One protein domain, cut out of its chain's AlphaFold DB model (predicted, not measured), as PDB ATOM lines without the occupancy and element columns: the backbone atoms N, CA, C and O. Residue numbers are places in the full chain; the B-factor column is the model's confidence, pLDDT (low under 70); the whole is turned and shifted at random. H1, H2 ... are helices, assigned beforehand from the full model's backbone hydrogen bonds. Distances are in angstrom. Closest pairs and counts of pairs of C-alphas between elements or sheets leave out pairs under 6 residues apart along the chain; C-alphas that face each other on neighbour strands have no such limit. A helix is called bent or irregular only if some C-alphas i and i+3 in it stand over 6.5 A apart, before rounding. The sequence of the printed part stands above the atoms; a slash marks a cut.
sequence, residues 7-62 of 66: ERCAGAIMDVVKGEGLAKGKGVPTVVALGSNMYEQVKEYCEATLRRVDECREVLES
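What this domain is: This is residues 7 to 62 of the 66 residues of an uncharacterized protein of Pterula gracilis (UniProt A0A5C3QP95). One long helix, H2, reaches away from a small body as an arm, and the short helix H3 sits at the arm's far tip; the body is made of helix H1, the winding link of residues 19 to 37 that fills the space between H1 and H2, and the first residues of H2. Residues 43 to 62 stand free and make much of the length. The printed part has 56 residues with three named helices, in the order H1, H2, H3, and no named strand; its class is all helix, with 35 residues in the named helices. It is only just extended, close to loose, with a radius of gyration of the C-alphas of 15.7 A, and its C-alphas span 47 by 22 by 13 A.

How they stand to each other: Begin with the longest helix, H2, at residues 38 to 55, which touches no helix. Look past its last residue, and one residue on you find H3, residues 57 to 61. H2 and H3 meet only through their tight link, Cys 56. Now turn back to H1, residues 7 to 18, which is apart from H2, with no C-alpha of the one within 8 A of the other. H1 and H3 are apart too. Check the backbone atoms of H1, H2 and H3, and you find each O i to N i+4 pair within hydrogen-bond range. None of the three helices is bent or irregular.

Where its parts are: Find C-alpha 38, of Met 38, at (-48.304, -14.088, 1.122), where H2 begins; from there its 18 residues run 25.5 A to C-alpha 55 at (-56.569, 8.966, -6.136). H3, Arg 57 to Glu 61, has five residues and ends with C-alpha 61 at (-48.880, 15.271, -12.175). At the other end of the printed part, find C-alpha 7 at (-36.425, -27.124, 2.205); H1 runs from there through 12 residues to Lys 18, 16.7 A from first to last C-alpha.

The domain as a whole: Look from Glu 7 to Ser 62: their C-alphas are the two farthest apart, at 49.3 A, and the outline is a rod. Without the residues that stand free, the body has 36 residues, spans 25 by 22 by 13 A and has a radius of gyration of 9.9 A. The link from H1 to H2 is long, with 19 residues, and holds no named element. The printed part has no cut from residue 7 to residue 62. The mean pLDDT of the printed part of this model is 91.9, and no printed residue is under 70.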
ATOM      1  N   GLU A   7     -37.022 -26.453   3.371       93.00
ATOM      2  CA  GLU A   7     -36.425 -27.124   2.205       93.00
ATOM      3  C   GLU A   7     -37.166 -26.757   0.917       93.00
ATOM      4  O   GLU A   7     -36.554 -26.412  -0.094       93.00
ATOM      5  N   ARG A   8     -38.502 -26.742   0.969       91.25
ATOM      6  CA  ARG A   8     -39.334 -26.279  -0.150       91.25
ATOM      7  C   ARG A   8     -39.127 -24.795  -0.439       91.25
ATOM      8  O   ARG A   8     -39.143 -24.405  -1.601       91.25
ATOM      9  N   CYS A   9     -38.925 -23.981   0.599       91.12
ATOM     10  CA  CYS A   9     -38.609 -22.563   0.449       91.12
ATOM     11  C   CYS A   9     -37.283 -22.370  -0.303       91.12
ATOM     12  O   CYS A   9     -37.245 -21.662  -1.306       91.12
ATOM     13  N   ALA A  10     -36.224 -23.069   0.119       93.62
ATOM     14  CA  ALA A  10     -34.928 -23.026  -0.550       93.62
ATOM     15  C   ALA A  10     -35.024 -23.486  -2.013       93.62
ATOM     16  O   ALA A  10     -34.515 -22.804  -2.898       93.62
ATOM     17  N   GLY A  11     -35.738 -24.585  -2.286       95.19
ATOM     18  CA  GLY A  11     -35.981 -25.050  -3.655       95.19
ATOM     19  C   GLY A  11     -36.694 -24.006  -4.521       95.19
ATOM     20  O   GLY A  11     -36.242 -23.711  -5.623       95.19
ATOM     21  N   ALA A  12     -37.746 -23.372  -3.995       92.69
ATOM     22  CA  ALA A  12     -38.466 -22.317  -4.706       92.69
ATOM     23  C   ALA A  12     -37.586 -21.086  -4.992       92.69
ATOM     24  O   ALA A  12     -37.673 -20.511  -6.074       92.69
ATOM     25  N   ILE A  13     -36.713 -20.694  -4.056       92.75
ATOM     26  CA  ILE A  13     -35.744 -19.608  -4.277       92.75
ATOM     27  C   ILE A  13     -34.775 -19.981  -5.403       92.75
ATOM     28  O   ILE A  13     -34.525 -19.164  -6.287       92.75
ATOM     29  N   MET A  14     -34.255 -21.212  -5.401       95.12
ATOM     30  CA  MET A  14     -33.338 -21.686  -6.440       95.12
ATOM     31  C   MET A  14     -33.984 -21.680  -7.827       95.12
ATOM     32  O   MET A  14     -33.357 -21.208  -8.775       95.12
ATOM     33  N   ASP A  15     -35.230 -22.149  -7.932       95.00
ATOM     34  CA  ASP A  15     -36.012 -22.103  -9.169       95.00
ATOM     35  C   ASP A  15     -36.136 -20.664  -9.688       95.00
ATOM     36  O   ASP A  15     -35.847 -20.404 -10.856       95.00
ATOM     37  N   VAL A  16     -36.489 -19.710  -8.815       93.75
ATOM     38  CA  VAL A  16     -36.642 -18.292  -9.185       93.75
ATOM     39  C   VAL A  16     -35.326 -17.666  -9.641       93.75
ATOM     40  O   VAL A  16     -35.300 -17.024 -10.687       93.75
ATOM     41  N   VAL A  17     -34.237 -17.866  -8.895       91.75
ATOM     42  CA  VAL A  17     -32.923 -17.284  -9.223       91.75
ATOM     43  C   VAL A  17     -32.396 -17.813 -10.557       91.75
ATOM     44  O   VAL A  17     -31.776 -17.066 -11.311       91.75
ATOM     45  N   LYS A  18     -32.640 -19.091 -10.861       93.19
ATOM     46  CA  LYS A  18     -32.175 -19.724 -12.102       93.19
ATOM     47  C   LYS A  18     -33.137 -19.560 -13.278       93.19
ATOM     48  O   LYS A  18     -32.739 -19.809 -14.411       93.19
ATOM     49  N   GLY A  19     -34.388 -19.162 -13.038       93.62
ATOM     50  CA  GLY A  19     -35.430 -19.158 -14.069       93.62
ATOM     51  C   GLY A  19     -35.812 -20.571 -14.526       93.62
ATOM     52  O   GLY A  19     -36.135 -20.794 -15.694       93.62
ATOM     53  N   GLU A  20     -35.755 -21.538 -13.614       95.19
ATOM     54  CA  GLU A  20     -35.995 -22.962 -13.860       95.19
ATOM     55  C   GLU A  20     -37.168 -23.470 -13.007       95.19
ATOM     56  O   GLU A  20     -37.802 -22.707 -12.278       95.19
ATOM     57  N   GLY A  21     -37.508 -24.756 -13.136       94.31
ATOM     58  CA  GLY A  21     -38.551 -25.387 -12.323       94.31
ATOM     59  C   GLY A  21     -39.878 -24.618 -12.357       94.31
ATOM     60  O   GLY A  21     -40.414 -24.346 -13.434       94.31
ATOM     61  N   LEU A  22     -40.396 -24.238 -11.184       89.00
ATOM     62  CA  LEU A  22     -41.649 -23.476 -11.050       89.00
ATOM     63  C   LEU A  22     -41.581 -22.042 -11.608       89.00
ATOM     64  O   LEU A  22     -42.626 -21.439 -11.874       89.00
ATOM     65  N   ALA A  23     -40.379 -21.495 -11.791       92.81
ATOM     66  CA  ALA A  23     -40.155 -20.162 -12.342       92.81
ATOM     67  C   ALA A  23     -39.849 -20.171 -13.850       92.81
ATOM     68  O   ALA A  23     -39.701 -19.107 -14.454       92.81
ATOM     69  N   LYS A  24     -39.784 -21.348 -14.483       95.06
ATOM     70  CA  LYS A  24     -39.463 -21.467 -15.908       95.06
ATOM     71  C   LYS A  24     -40.454 -20.688 -16.777       95.06
ATOM     72  O   LYS A  24     -41.660 -20.911 -16.719       95.06
ATOM     73  N   GLY A  25     -39.922 -19.791 -17.611       94.38
ATOM     74  CA  GLY A  25     -40.709 -18.950 -18.523       94.38
ATOM     75  C   GLY A  25     -41.467 -17.802 -17.845       94.38
ATOM     76  O   GLY A  25     -42.260 -17.136 -18.507       94.38
ATOM     77  N   LYS A  26     -41.243 -17.558 -16.548       90.50
ATOM     78  CA  LYS A  26     -41.827 -16.431 -15.813       90.50
ATOM     79  C   LYS A  26     -40.825 -15.282 -15.718       90.50
ATOM     80  O   LYS A  26     -39.619 -15.508 -15.679       90.50
ATOM     81  N   GLY A  27     -41.327 -14.050 -15.648       86.00
ATOM     82  CA  GLY A  27     -40.497 -12.907 -15.270       86.00
ATOM     83  C   GLY A  27     -40.023 -13.068 -13.827       86.00
ATOM     84  O   GLY A  27     -40.830 -13.380 -12.951       86.00
ATOM     85  N   VAL A  28     -38.725 -12.882 -13.586       80.00
ATOM     86  CA  VAL A  28     -38.147 -12.952 -12.237       80.00
ATOM     87  C   VAL A  28     -38.553 -11.686 -11.474       80.00
ATOM     88  O   VAL A  28     -38.182 -10.591 -11.900       80.00
ATOM     89  N   PRO A  29     -39.329 -11.787 -10.380       78.44
ATOM     90  CA  PRO A  29     -39.721 -10.612  -9.615       78.44
ATOM     91  C   PRO A  29     -38.550 -10.115  -8.758       78.44
ATOM     92  O   PRO A  29     -37.784 -10.908  -8.213       78.44
ATOM     93  N   THR A  30     -38.442  -8.796  -8.580       84.00
ATOM     94  CA  THR A  30     -37.426  -8.168  -7.712       84.00
ATOM     95  C   THR A  30     -37.573  -8.585  -6.247       84.00
ATOM     96  O   THR A  30     -36.592  -8.671  -5.514       84.00
ATOM     97  N   VAL A  31     -38.808  -8.854  -5.816       85.12
ATOM     98  CA  VAL A  31     -39.139  -9.313  -4.466       85.12
ATOM     99  C   VAL A  31     -39.967 -10.585  -4.580       85.12
ATOM    100  O   VAL A  31     -40.990 -10.611  -5.261       85.12
ATOM    101  N   VAL A  32     -39.532 -11.641  -3.895       87.31
ATOM    102  CA  VAL A  32     -40.230 -12.929  -3.841       87.31
ATOM    103  C   VAL A  32     -40.786 -13.116  -2.435       87.31
ATOM    104  O   VAL A  32     -40.027 -13.278  -1.482       87.31
ATOM    105  N   ALA A  33     -42.110 -13.122  -2.305       86.62
ATOM    106  CA  ALA A  33     -42.788 -13.485  -1.065       86.62
ATOM    107  C   ALA A  33     -43.302 -14.930  -1.167       86.62
ATOM    108  O   ALA A  33     -44.034 -15.269  -2.098       86.62
ATOM    109  N   LEU A  34     -42.911 -15.791  -0.224       87.56
ATOM    110  CA  LEU A  34     -43.250 -17.218  -0.223       87.56
ATOM    111  C   LEU A  34     -44.188 -17.564   0.936       87.56
ATOM    112  O   LEU A  34     -44.000 -17.109   2.062       87.56
ATOM    113  N   GLY A  35     -45.175 -18.417   0.663       84.69
ATOM    114  CA  GLY A  35     -46.152 -18.899   1.644       84.69
ATOM    115  C   GLY A  35     -47.596 -18.671   1.198       84.69
ATOM    116  O   GLY A  35     -47.890 -17.724   0.472       84.69
ATOM    117  N   SER A  36     -48.517 -19.532   1.641       78.12
ATOM    118  CA  SER A  36     -49.914 -19.534   1.170       78.12
ATOM    119  C   SER A  36     -50.686 -18.258   1.504       78.12
ATOM    120  O   SER A  36     -51.610 -17.911   0.785       78.12
ATOM    121  N   ASN A  37     -50.298 -17.543   2.564       82.25
ATOM    122  CA  ASN A  37     -50.916 -16.268   2.936       82.25
ATOM    123  C   ASN A  37     -50.225 -15.048   2.293       82.25
ATOM    124  O   ASN A  37     -50.731 -13.934   2.382       82.25
ATOM    125  N   MET A  38     -49.047 -15.220   1.683       87.88
ATOM    126  CA  MET A  38     -48.304 -14.088   1.122       87.88
ATOM    127  C   MET A  38     -48.904 -13.603  -0.193       87.88
ATOM    128  O   MET A  38     -48.894 -12.405  -0.444       87.88
ATOM    129  N   TYR A  39     -49.457 -14.508  -1.005       86.38
ATOM    130  CA  TYR A  39     -50.079 -14.129  -2.273       86.38
ATOM    131  C   TYR A  39     -51.218 -13.118  -2.070       86.38
ATOM    132  O   TYR A  39     -51.170 -12.040  -2.657       86.38
ATOM    133  N   GLU A  40     -52.186 -13.425  -1.201       89.31
ATOM    134  CA  GLU A  40     -53.332 -12.535  -0.955       89.31
ATOM    135  C   GLU A  40     -52.901 -11.205  -0.324       89.31
ATOM    136  O   GLU A  40     -53.313 -10.149  -0.792       89.31
ATOM    137  N   GLN A  41     -51.997 -11.226   0.663       90.75
ATOM    138  CA  GLN A  41     -51.506  -9.996   1.301       90.75
ATOM    139  C   GLN A  41     -50.739  -9.084   0.336       90.75
ATOM    140  O   GLN A  41     -50.932  -7.870   0.342       90.75
ATOM    141  N   VAL A  42     -49.859  -9.652  -0.496       91.19
ATOM    142  CA  VAL A  42     -49.103  -8.869  -1.486       91.19
ATOM    143  C   VAL A  42     -50.047  -8.316  -2.545       91.19
ATOM    144  O   VAL A  42     -49.934  -7.146  -2.902       91.19
ATOM    145  N   LYS A  43     -51.010  -9.119  -3.010       91.12
ATOM    146  CA  LYS A  43     -52.024  -8.672  -3.964       91.12
ATOM    147  C   LYS A  43     -52.843  -7.511  -3.399       91.12
ATOM    148  O   LYS A  43     -52.929  -6.472  -4.049       91.12
ATOM    149  N   GLU A  44     -53.368  -7.647  -2.185       95.12
ATOM    150  CA  GLU A  44     -54.139  -6.598  -1.514       95.12
ATOM    151  C   GLU A  44     -53.317  -5.311  -1.343       95.12
ATOM    152  O   GLU A  44     -53.804  -4.212  -1.627       95.12
ATOM    153  N   TYR A  45     -52.046  -5.432  -0.946       93.56
ATOM    154  CA  TYR A  45     -51.138  -4.293  -0.821       93.56
ATOM    155  C   TYR A  45     -50.897  -3.588  -2.165       93.56
ATOM    156  O   TYR A  45     -50.954  -2.355  -2.236       93.56
ATOM    157  N   CYS A  46     -50.648  -4.346  -3.236       94.12
ATOM    158  CA  CYS A  46     -50.457  -3.803  -4.580       94.12
ATOM    159  C   CYS A  46     -51.721  -3.097  -5.083       94.12
ATOM    160  O   CYS A  46     -51.637  -1.962  -5.546       94.12
ATOM    161  N   GLU A  47     -52.893  -3.714  -4.932       97.44
ATOM    162  CA  GLU A  47     -54.172  -3.111  -5.317       97.44
ATOM    163  C   GLU A  47     -54.459  -1.828  -4.530       97.44
ATOM    164  O   GLU A  47     -54.883  -0.826  -5.102       97.44
ATOM    165  N   ALA A  48     -54.183  -1.813  -3.223       97.50
ATOM    166  CA  ALA A  48     -54.320  -0.610  -2.408       97.50
ATOM    167  C   ALA A  48     -53.322   0.485  -2.812       97.50
ATOM    168  O   ALA A  48     -53.636   1.667  -2.722       97.50
ATOM    169  N   THR A  49     -52.115   0.112  -3.236       96.88
ATOM    170  CA  THR A  49     -51.113   1.064  -3.732       96.88
ATOM    171  C   THR A  49     -51.564   1.693  -5.043       96.88
ATOM    172  O   THR A  49     -51.540   2.913  -5.152       96.88
ATOM    173  N   LEU A  50     -52.045   0.887  -5.994       98.00
ATOM    174  CA  LEU A  50     -52.581   1.385  -7.262       98.00
ATOM    175  C   LEU A  50     -53.754   2.344  -7.039       98.00
ATOM    176  O   LEU A  50     -53.738   3.440  -7.586       98.00
ATOM    177  N   ARG A  51     -54.692   2.004  -6.142       98.12
ATOM    178  CA  ARG A  51     -55.791   2.915  -5.772       98.12
ATOM    179  C   ARG A  51     -55.290   4.273  -5.276       98.12
ATOM    180  O   ARG A  51     -55.783   5.295  -5.729       98.12
ATOM    181  N   ARG A  52     -54.287   4.295  -4.391       97.50
ATOM    182  CA  ARG A  52     -53.706   5.554  -3.886       97.50
ATOM    183  C   ARG A  52     -53.022   6.363  -4.986       97.50
ATOM    184  O   ARG A  52     -53.101   7.584  -4.970       97.50
ATOM    185  N   VAL A  53     -52.340   5.697  -5.920       97.44
ATOM    186  CA  VAL A  53     -51.719   6.366  -7.076       97.44
ATOM    187  C   VAL A  53     -52.788   7.034  -7.938       97.44
ATOM    188  O   VAL A  53     -52.626   8.198  -8.290       97.44
ATOM    189  N   ASP A  54     -53.891   6.336  -8.213       97.19
ATOM    190  CA  ASP A  54     -55.001   6.881  -8.998       97.19
ATOM    191  C   ASP A  54     -55.698   8.048  -8.274       97.19
ATOM    192  O   ASP A  54     -55.936   9.093  -8.876       97.19
ATOM    193  N   GLU A  55     -55.970   7.911  -6.971       97.25
ATOM    194  CA  GLU A  55     -56.569   8.966  -6.136       97.25
ATOM    195  C   GLU A  55     -55.695  10.225  -6.058       97.25
ATOM    196  O   GLU A  55     -56.210  11.341  -6.019       97.25
ATOM    197  N   CYS A  56     -54.370  10.065  -6.044       96.00
ATOM    198  CA  CYS A  56     -53.420  11.171  -5.964       96.00
ATOM    199  C   CYS A  56     -52.904  11.636  -7.331       96.00
ATOM    200  O   CYS A  56     -51.979  12.448  -7.365       96.00
ATOM    201  N   ARG A  57     -53.469  11.156  -8.445       95.50
ATOM    202  CA  ARG A  57     -52.947  11.419  -9.792       95.50
ATOM    203  C   ARG A  57     -52.732  12.904 -10.075       95.50
ATOM    204  O   ARG A  57     -51.645  13.282 -10.492       95.50
ATOM    205  N   GLU A  58     -53.726  13.740  -9.785       94.25
ATOM    206  CA  GLU A  58     -53.637  15.189 -10.020       94.25
ATOM    207  C   GLU A  58     -52.485  15.836  -9.237       94.25
ATOM    208  O   GLU A  58     -51.809  16.715  -9.757       94.25
ATOM    209  N   VAL A  59     -52.222  15.377  -8.008       95.50
ATOM    210  CA  VAL A  59     -51.103  15.858  -7.178       95.50
ATOM    211  C   VAL A  59     -49.762  15.350  -7.710       95.50
ATOM    212  O   VAL A  59     -48.771  16.072  -7.679       95.50
ATOM    213  N   LEU A  60     -49.709  14.106  -8.190       93.25
ATOM    214  CA  LEU A  60     -48.490  13.525  -8.758       93.25
ATOM    215  C   LEU A  60     -48.091  14.231 -10.062       93.25
ATOM    216  O   LEU A  60     -46.913  14.518 -10.259       93.25
ATOM    217  N   GLU A  61     -49.070  14.562 -10.903       95.00
ATOM    218  CA  GLU A  61     -48.880  15.271 -12.175       95.00
ATOM    219  C   GLU A  61     -48.746  16.804 -11.984       95.00
ATOM    220  O   GLU A  61     -48.302  17.504 -12.889       95.00
ATOM    221  N   SER A  62     -49.046  17.369 -10.800       94.44
ATOM    222  CA  SER A  62     -49.048  18.834 -10.584       94.44
ATOM    223  C   SER A  62     -47.668  19.498 -10.625       94.44
ATOM    224  O   SER A  62     -47.571  20.722 -10.546       94.44
TER     225      SER A  62